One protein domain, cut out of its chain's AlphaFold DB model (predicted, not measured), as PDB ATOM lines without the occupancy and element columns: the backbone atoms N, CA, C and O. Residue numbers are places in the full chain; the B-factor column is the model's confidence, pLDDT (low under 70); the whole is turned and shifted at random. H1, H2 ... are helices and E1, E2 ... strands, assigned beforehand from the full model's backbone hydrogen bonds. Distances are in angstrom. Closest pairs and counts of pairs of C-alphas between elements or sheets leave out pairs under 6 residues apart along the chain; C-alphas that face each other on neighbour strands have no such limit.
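This is residues 16 to 77 of the 77 residues of an uncharacterized protein of Euryarchaeota archaeon (UniProt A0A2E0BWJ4). A small antiparallel sheet of three short strands, with the short helix H1 beside the strands, makes a little head, and one long helix, H2, runs out from it as an arm. H2 packs on H1 with its residues 48 to 55 alone, and residues 57 to 77, of which 57 to 76 belong to H2, stick out free as an arm; the whole spans 64 A along its longest axis, and the body without this arm spans 36 A. The printed part has 62 residues, with two named helices and three named strands in the order E1, H1, E2, E3, H2; the sheet's order is E1, E2, E3, and the class is mixed, helices and strands. The whole is extended, with a radius of gyration of the C-alphas of 18.5 A and spans of 64 by 20 by 12 A.

Begin with the sheet and find C-alpha 16 at (175.878, 196.844, 249.084), where strand E1, residues 16 to 19, starts its 9.9 A. Its neighbour E2 is residues 30 to 34, 13.3 A long, and beyond it E3 is residues 40 to 43, 9.8 A long. Between E1 and E2 along the chain look for helix H1, residues 23 to 28, 9.0 A long. Then find C-alpha 46 at (190.909, 206.432, 257.758); from there helix H2, residues 46 to 76, runs 45.3 A to C-alpha 76 at (182.538, 249.195, 270.054).

In the sheet, E2 is the inner strand, and E1 and E3 are the edge strands. E1 and E2 are antiparallel at 153 degrees; look at N 18 and O 31, 2.8 A apart and within hydrogen-bond range. E2 and E3 form an antiparallel hairpin at 152 degrees, with N 32 and O 41 within hydrogen-bond range at 2.8 A. H1 is on the sheet at a height of 7.6 A, over none of the strands; the closest C-alphas of H1 and E3 are those of Leu 28 and Ile 42, 7.2 A apart. H2 touches H1 with residues 48 to 55 alone, and their closest C-alphas, those of Tyr 26 and Arg 52, are 5.3 A apart. These two helices stand at a steep tilt of 57 degrees and run opposite ways. H2 is not on the sheet; it is apart from E1, and only just apart from E2, with the closest C-alphas 8.2 A apart. In H2 every O i to N i+4 pair is within hydrogen-bond range; in H1 it is 1 of 2, beside 2 of 3 O i to N i+3 pairs.

The two C-alphas farthest apart, those of Asp 36 and Ile 76, are 64.3 A from each other. Residues 57 to 77, of which 57 to 76 belong to H2, stand free; without them the body has 41 residues and spans 36 by 19 by 10 A. The printed part has no cut, and its four links between elements are tight. Mean pLDDT of the printed part is 87.9, and no printed residue is under 70.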
ATOM      1  N   LYS A  16     175.879 195.531 249.726       90.00
ATOM      2  CA  LYS A  16     175.878 196.844 249.084       90.00
ATOM      3  C   LYS A  16     176.475 197.885 250.023       90.00
ATOM      4  O   LYS A  16     176.102 197.950 251.192       90.00
ATOM      5  N   ILE A  17     177.342 198.736 249.488       88.56
ATOM      6  CA  ILE A  17     177.828 199.931 250.180       88.56
ATOM      7  C   ILE A  17     176.895 201.088 249.821       88.56
ATOM      8  O   ILE A  17     176.681 201.376 248.642       88.56
ATOM      9  N   ASN A  18     176.320 201.729 250.830       85.44
ATOM     10  CA  ASN A  18     175.530 202.940 250.697       85.44
ATOM     11  C   ASN A  18     176.254 204.064 251.436       85.44
ATOM     12  O   ASN A  18     176.592 203.924 252.610       85.44
ATOM     13  N   ASN A  19     176.446 205.193 250.767       81.31
ATOM     14  CA  ASN A  19     176.911 206.401 251.431       81.31
ATOM     15  C   ASN A  19     175.695 207.178 251.918       81.31
ATOM     16  O   ASN A  19     174.679 207.255 251.219       81.31
ATOM     17  N   LEU A  20     175.801 207.760 253.107       81.12
ATOM     18  CA  LEU A  20     174.821 208.739 253.551       81.12
ATOM     19  C   LEU A  20     174.911 209.972 252.638       81.12
ATOM     20  O   LEU A  20     175.976 210.301 252.117       81.12
ATOM     21  N   GLY A  21     173.786 210.635 252.393       80.50
ATOM     22  CA  GLY A  21     173.765 211.875 251.620       80.50
ATOM     23  C   GLY A  21     174.250 213.064 252.455       80.50
ATOM     24  O   GLY A  21     173.976 213.145 253.652       80.50
ATOM     25  N   GLY A  22     174.943 214.009 251.816       81.75
ATOM     26  CA  GLY A  22     175.284 215.304 252.411       81.75
ATOM     27  C   GLY A  22     176.144 215.214 253.677       81.75
ATOM     28  O   GLY A  22     177.114 214.460 253.739       81.75
ATOM     29  N   PHE A  23     175.785 216.006 254.692       78.31
ATOM     30  CA  PHE A  23     176.550 216.179 255.933       78.31
ATOM     31  C   PHE A  23     176.736 214.883 256.734       78.31
ATOM     32  O   PHE A  23     177.786 214.657 257.330       78.31
ATOM     33  N   GLN A  24     175.745 213.988 256.707       80.62
ATOM     34  CA  GLN A  24     175.797 212.729 257.453       80.62
ATOM     35  C   GLN A  24     176.937 211.816 256.976       80.62
ATOM     36  O   GLN A  24     177.517 211.096 257.788       80.62
ATOM     37  N   ASN A  25     177.321 211.899 255.696       82.62
ATOM     38  CA  ASN A  25     178.453 211.150 255.144       82.62
ATOM     39  C   ASN A  25     179.786 211.531 255.801       82.62
ATOM     40  O   ASN A  25     180.646 210.682 256.007       82.62
ATOM     41  N   TYR A  26     179.951 212.814 256.132       77.56
ATOM     42  CA  TYR A  26     181.175 213.339 256.739       77.56
ATOM     43  C   TYR A  26     181.315 212.942 258.213       77.56
ATOM     44  O   TYR A  26     182.427 212.903 258.726       77.56
ATOM     45  N   LEU A  27     180.206 212.640 258.894       78.69
ATOM     46  CA  LEU A  27     180.190 212.281 260.315       78.69
ATOM     47  C   LEU A  27     180.253 210.773 260.560       78.69
ATOM     48  O   LEU A  27     181.012 210.309 261.414       78.69
ATOM     49  N   LEU A  28     179.420 210.020 259.843       81.62
ATOM     50  CA  LEU A  28     179.148 208.608 260.126       81.62
ATOM     51  C   LEU A  28     179.905 207.655 259.193       81.62
ATOM     52  O   LEU A  28     180.112 206.502 259.561       81.62
ATOM     53  N   GLY A  29     180.330 208.122 258.016       81.56
ATOM     54  CA  GLY A  29     181.004 207.299 257.017       81.56
ATOM     55  C   GLY A  29     180.045 206.455 256.171       81.56
ATOM     56  O   GLY A  29     178.895 206.827 255.921       81.56
ATOM     57  N   SER A  30     180.542 205.314 255.689       85.56
ATOM     58  CA  SER A  30     179.823 204.445 254.747       85.56
ATOM     59  C   SER A  30     179.024 203.356 255.470       85.56
ATOM     60  O   SER A  30     179.483 202.777 256.454       85.56
ATOM     61  N   ILE A  31     177.846 203.017 254.945       89.12
ATOM     62  CA  ILE A  31     176.978 201.958 255.469       89.12
ATOM     63  C   ILE A  31     177.091 200.723 254.581       89.12
ATOM     64  O   ILE A  31     176.799 200.769 253.388       89.12
ATOM     65  N   TYR A  32     177.447 199.590 255.167       89.62
ATOM     66  CA  TYR A  32     177.479 198.297 254.498       89.62
ATOM     67  C   TYR A  32     176.195 197.547 254.833       89.62
ATOM     68  O   TYR A  32     175.931 197.251 255.993       89.62
ATOM     69  N   GLN A  33     175.381 197.249 253.824       91.44
ATOM     70  CA  GLN A  33     174.096 196.577 253.977       91.44
ATOM     71  C   GLN A  33     174.097 195.242 253.232       91.44
ATOM     72  O   GLN A  33     174.288 195.202 252.017       91.44
ATOM     73  N   CYS A  34     173.807 194.149 253.932       93.56
ATOM     74  CA  CYS A  34     173.513 192.868 253.301       93.56
ATOM     75  C   CYS A  34     172.102 192.881 252.706       93.56
ATOM     76  O   CYS A  34     171.141 193.222 253.397       93.56
ATOM     77  N   LYS A  35     171.972 192.484 251.439       92.88
ATOM     78  CA  LYS A  35     170.676 192.420 250.754       92.88
ATOM     79  C   LYS A  35     169.849 191.190 251.108       92.88
ATOM     80  O   LYS A  35     168.631 191.277 251.054       92.88
ATOM     81  N   ASP A  36     170.488 190.113 251.552       92.50
ATOM     82  CA  ASP A  36     169.783 188.852 251.795       92.50
ATOM     83  C   ASP A  36     169.169 188.787 253.200       92.50
ATOM     84  O   ASP A  36     168.056 188.308 253.367       92.50
ATOM     85  N   CYS A  37     169.866 189.297 254.222       91.38
ATOM     86  CA  CYS A  37     169.365 189.292 255.606       91.38
ATOM     87  C   CYS A  37     168.997 190.682 256.148       91.38
ATOM     88  O   CYS A  37     168.591 190.803 257.302       91.38
ATOM     89  N   GLY A  38     169.210 191.742 255.364       88.69
ATOM     90  CA  GLY A  38     168.920 193.121 255.763       88.69
ATOM     91  C   GLY A  38     169.863 193.715 256.817       88.69
ATOM     92  O   GLY A  38     169.712 194.882 257.167       88.69
ATOM     93  N   PHE A  39     170.847 192.959 257.317       90.94
ATOM     94  CA  PHE A  39     171.799 193.460 258.310       90.94
ATOM     95  C   PHE A  39     172.641 194.605 257.744       90.94
ATOM     96  O   PHE A  39     173.235 194.471 256.672       90.94
ATOM     97  N   SER A  40     172.721 195.704 258.489       88.88
ATOM     98  CA  SER A  40     173.528 196.872 258.152       88.88
ATOM     99  C   SER A  40     174.553 197.168 259.240       88.88
ATOM    100  O   SER A  40     174.212 197.176 260.421       88.88
ATOM    101  N   GLU A  41     175.781 197.471 258.837       87.50
ATOM    102  CA  GLU A  41     176.845 197.970 259.707       87.50
ATOM    103  C   GLU A  41     177.355 199.316 259.177       87.50
ATOM    104  O   GLU A  41     177.432 199.534 257.967       87.50
ATOM    105  N   ILE A  42     177.700 200.228 260.083       86.81
ATOM    106  CA  ILE A  42     178.349 201.493 259.736       86.81
ATOM    107  C   ILE A  42     179.851 201.290 259.875       86.81
ATOM    108  O   ILE A  42     180.312 200.725 260.869       86.81
ATOM    109  N   TRP A  43     180.615 201.753 258.892       82.81
ATOM    110  CA  TRP A  43     182.065 201.698 258.937       82.81
ATOM    111  C   TRP A  43     182.674 203.077 258.709       82.81
ATOM    112  O   TRP A  43     182.439 203.707 257.678       82.81
ATOM    113  N   ASN A  44     183.558 203.475 259.627       80.00
ATOM    114  CA  ASN A  44     184.425 204.637 259.465       80.00
ATOM    115  C   ASN A  44     185.847 204.183 259.119       80.00
ATOM    116  O   ASN A  44     186.493 203.446 259.869       80.00
ATOM    117  N   GLY A  45     186.329 204.560 257.936       79.06
ATOM    118  CA  GLY A  45     187.713 204.347 257.521       79.06
ATOM    119  C   GLY A  45     188.632 205.512 257.887       79.06
ATOM    120  O   GLY A  45     188.192 206.557 258.354       79.06
ATOM    121  N   HIS A  46     189.925 205.357 257.592       76.69
ATOM    122  CA  HIS A  46     190.909 206.432 257.758       76.69
ATOM    123  C   HIS A  46     190.528 207.699 256.969       76.69
ATOM    124  O   HIS A  46     190.553 208.797 257.516       76.69
ATOM    125  N   ASN A  47     190.068 207.542 255.722       77.88
ATOM    126  CA  ASN A  47     189.614 208.668 254.901       77.88
ATOM    127  C   ASN A  47     188.349 209.341 255.448       77.88
ATOM    128  O   ASN A  47     188.153 210.532 255.227       77.88
ATOM    129  N   ASP A  48     187.483 208.604 256.146       80.19
ATOM    130  CA  ASP A  48     186.265 209.177 256.722       80.19
ATOM    131  C   ASP A  48     186.583 209.957 258.001       80.19
ATOM    132  O   ASP A  48     186.024 211.028 258.222       80.19
ATOM    133  N   ASN A  49     187.580 209.507 258.769       83.00
ATOM    134  CA  ASN A  49     188.130 210.283 259.880       83.00
ATOM    135  C   ASN A  49     188.744 211.598 259.389       83.00
ATOM    136  O   ASN A  49     188.421 212.645 259.932       83.00
ATOM    137  N   ALA A  50     189.536 211.573 258.310       84.56
ATOM    138  CA  ALA A  50     190.113 212.793 257.743       84.56
ATOM    139  C   ALA A  50     189.030 213.796 257.303       84.56
ATOM    140  O   ALA A  50     189.122 214.987 257.594       84.56
ATOM    141  N   LYS A  51     187.962 213.318 256.652       84.44
ATOM    142  CA  LYS A  51     186.802 214.151 256.288       84.44
ATOM    143  C   LYS A  51     186.123 214.757 257.517       84.44
ATOM    144  O   LYS A  51     185.764 215.934 257.496       84.44
ATOM    145  N   ARG A  52     185.942 213.959 258.569       87.69
ATOM    146  CA  ARG A  52     185.319 214.389 259.823       87.69
ATOM    147  C   ARG A  52     186.178 215.414 260.562       87.69
ATOM    148  O   ARG A  52     185.648 216.393 261.076       87.69
ATOM    149  N   ASP A  53     187.489 215.220 260.582       88.62
ATOM    150  CA  ASP A  53     188.420 216.117 261.261       88.62
ATOM    151  C   ASP A  53     188.490 217.470 260.545       88.62
ATOM    152  O   ASP A  53     188.379 218.509 261.192       88.62
ATOM    153  N   VAL A  54     188.545 217.475 259.207       88.44
ATOM    154  CA  VAL A  54     188.429 218.712 258.412       88.44
ATOM    155  C   VAL A  54     187.116 219.431 258.713       88.44
ATOM    156  O   VAL A  54     187.106 220.649 258.892       88.44
ATOM    157  N   LEU A  55     186.010 218.690 258.813       88.88
ATOM    158  CA  LEU A  55     184.722 219.272 259.164       88.88
ATOM    159  C   LEU A  55     184.748 219.925 260.556       88.88
ATOM    160  O   LEU A  55     184.279 221.053 260.704       88.88
ATOM    161  N   TYR A  56     185.311 219.259 261.565       90.94
ATOM    162  CA  TYR A  56     185.418 219.828 262.909       90.94
ATOM    163  C   TYR A  56     186.320 221.058 262.960       90.94
ATOM    164  O   TYR A  56     185.973 222.028 263.632       90.94
ATOM    165  N   VAL A  57     187.430 221.059 262.220       94.00
ATOM    166  CA  VAL A  57     188.306 222.233 262.111       94.00
ATOM    167  C   VAL A  57     187.548 223.411 261.501       94.00
ATOM    168  O   VAL A  57     187.586 224.505 262.058       94.00
ATOM    169  N   LEU A  58     186.804 223.199 260.412       91.94
ATOM    170  CA  LEU A  58     186.008 224.258 259.781       91.94
ATOM    171  C   LEU A  58     184.946 224.823 260.729       91.94
ATOM    172  O   LEU A  58     184.835 226.040 260.869       91.94
ATOM    173  N   LEU A  59     184.197 223.955 261.415       92.56
ATOM    174  CA  LEU A  59     183.199 224.380 262.400       92.56
ATOM    175  C   LEU A  59     183.841 225.144 263.567       92.56
ATOM    176  O   LEU A  59     183.290 226.151 264.010       92.56
ATOM    177  N   GLY A  60     185.016 224.708 264.026       95.06
ATOM    178  CA  GLY A  60     185.784 225.389 265.065       95.06
ATOM    179  C   GLY A  60     186.231 226.787 264.640       95.06
ATOM    180  O   GLY A  60     186.016 227.746 265.377       95.06
ATOM    181  N   VAL A  61     186.785 226.932 263.433       96.31
ATOM    182  CA  VAL A  61     187.219 228.233 262.891       96.31
ATOM    183  C   VAL A  61     186.037 229.191 262.743       96.31
ATOM    184  O   VAL A  61     186.138 230.348 263.151       96.31
ATOM    185  N   ILE A  62     184.904 228.713 262.222       95.81
ATOM    186  CA  ILE A  62     183.678 229.515 262.111       95.81
ATOM    187  C   ILE A  62     183.192 229.934 263.502       95.81
ATOM    188  O   ILE A  62     182.904 231.110 263.719       95.81
ATOM    189  N   GLY A  63     183.141 229.002 264.457       95.00
ATOM    190  CA  GLY A  63     182.715 229.280 265.829       95.00
ATOM    191  C   GLY A  63     183.589 230.331 266.514       95.00
ATOM    192  O   GLY A  63     183.068 231.298 267.066       95.00
ATOM    193  N   ILE A  64     184.914 230.193 266.420       96.06
ATOM    194  CA  ILE A  64     185.869 231.167 266.967       96.06
ATOM    195  C   ILE A  64     185.682 232.534 266.299       96.06
ATOM    196  O   ILE A  64     185.607 233.548 266.991       96.06
ATOM    197  N   GLY A  65     185.554 232.570 264.970       95.56
ATOM    198  CA  GLY A  65     185.325 233.807 264.225       95.56
ATOM    199  C   GLY A  65     184.049 234.533 264.657       95.56
ATOM    200  O   GLY A  65     184.077 235.746 264.858       95.56
ATOM    201  N   LEU A  66     182.950 233.801 264.870       96.38
ATOM    202  CA  LEU A  66     181.688 234.372 265.353       96.38
ATOM    203  C   LEU A  66     181.821 234.952 266.764       96.38
ATOM    204  O   LEU A  66     181.341 236.055 267.012       96.38
ATOM    205  N   VAL A  67     182.500 234.249 267.675       96.31
ATOM    206  CA  VAL A  67     182.733 234.738 269.044       96.31
ATOM    207  C   VAL A  67     183.549 236.032 269.030       96.31
ATOM    208  O   VAL A  67     183.180 236.995 269.703       96.31
ATOM    209  N   LEU A  68     184.618 236.087 268.232       96.06
ATOM    210  CA  LEU A  68     185.441 237.290 268.092       96.06
ATOM    211  C   LEU A  68     184.659 238.453 267.476       96.06
ATOM    212  O   LEU A  68     184.770 239.577 267.959       96.06
ATOM    213  N   ALA A  69     183.848 238.193 266.448       95.19
ATOM    214  CA  ALA A  69     183.021 239.216 265.815       95.19
ATOM    215  C   ALA A  69     182.008 239.809 266.803       95.19
ATOM    216  O   ALA A  69     181.931 241.026 266.942       95.19
ATOM    217  N   VAL A  70     181.275 238.965 267.537       96.06
ATOM    218  CA  VAL A  70     180.318 239.421 268.558       96.06
ATOM    219  C   VAL A  70     181.029 240.210 269.658       96.06
ATOM    220  O   VAL A  70     180.553 241.278 270.032       96.06
ATOM    221  N   GLY A  71     182.183 239.735 270.133       94.88
ATOM    222  CA  GLY A  71     182.986 240.453 271.125       94.88
ATOM    223  C   GLY A  71     183.459 241.822 270.631       94.88
ATOM    224  O   GLY A  71     183.380 242.798 271.369       94.88
ATOM    225  N   TYR A  72     183.891 241.916 269.373       95.50
ATOM    226  CA  TYR A  72     184.293 243.178 268.750       95.50
ATOM    227  C   TYR A  72     183.128 244.168 268.646       95.50
ATOM    228  O   TYR A  72     183.269 245.323 269.045       95.50
ATOM    229  N   PHE A  73     181.964 243.718 268.169       94.62
ATOM    230  CA  PHE A  73     180.773 244.567 268.102       94.62
ATOM    231  C   PHE A  73     180.310 245.017 269.490       94.62
ATOM    232  O   PHE A  73     179.952 246.176 269.648       94.62
ATOM    233  N   ALA A  74     180.368 244.143 270.497       91.75
ATOM    234  CA  ALA A  74     180.020 244.488 271.876       91.75
ATOM    235  C   ALA A  74     181.028 245.440 272.546       91.75
ATOM    236  O   ALA A  74     180.668 246.124 273.494       91.75
ATOM    237  N   PHE A  75     182.284 245.466 272.092       90.56
ATOM    238  CA  PHE A  75     183.304 246.386 272.600       90.56
ATOM    239  C   PHE A  75     183.180 247.800 272.008       90.56
ATOM    240  O   PHE A  75     183.594 248.766 272.645       90.56
ATOM    241  N   ILE A  76     182.663 247.918 270.781       89.25
ATOM    242  CA  ILE A  76     182.538 249.195 270.054       89.25
ATOM    243  C   ILE A  76     181.152 249.838 270.209       89.25
ATOM    244  O   ILE A  76     181.037 251.051 270.028       89.25
ATOM    245  N   ALA A  77     180.120 249.046 270.507       71.00
ATOM    246  CA  ALA A  77     178.777 249.526 270.837       71.00
ATOM    247  C   ALA A  77     178.709 250.094 272.262       71.00
ATOM    248  O   ALA A  77     177.965 251.084 272.443       71.00
TER     249      ALA A  77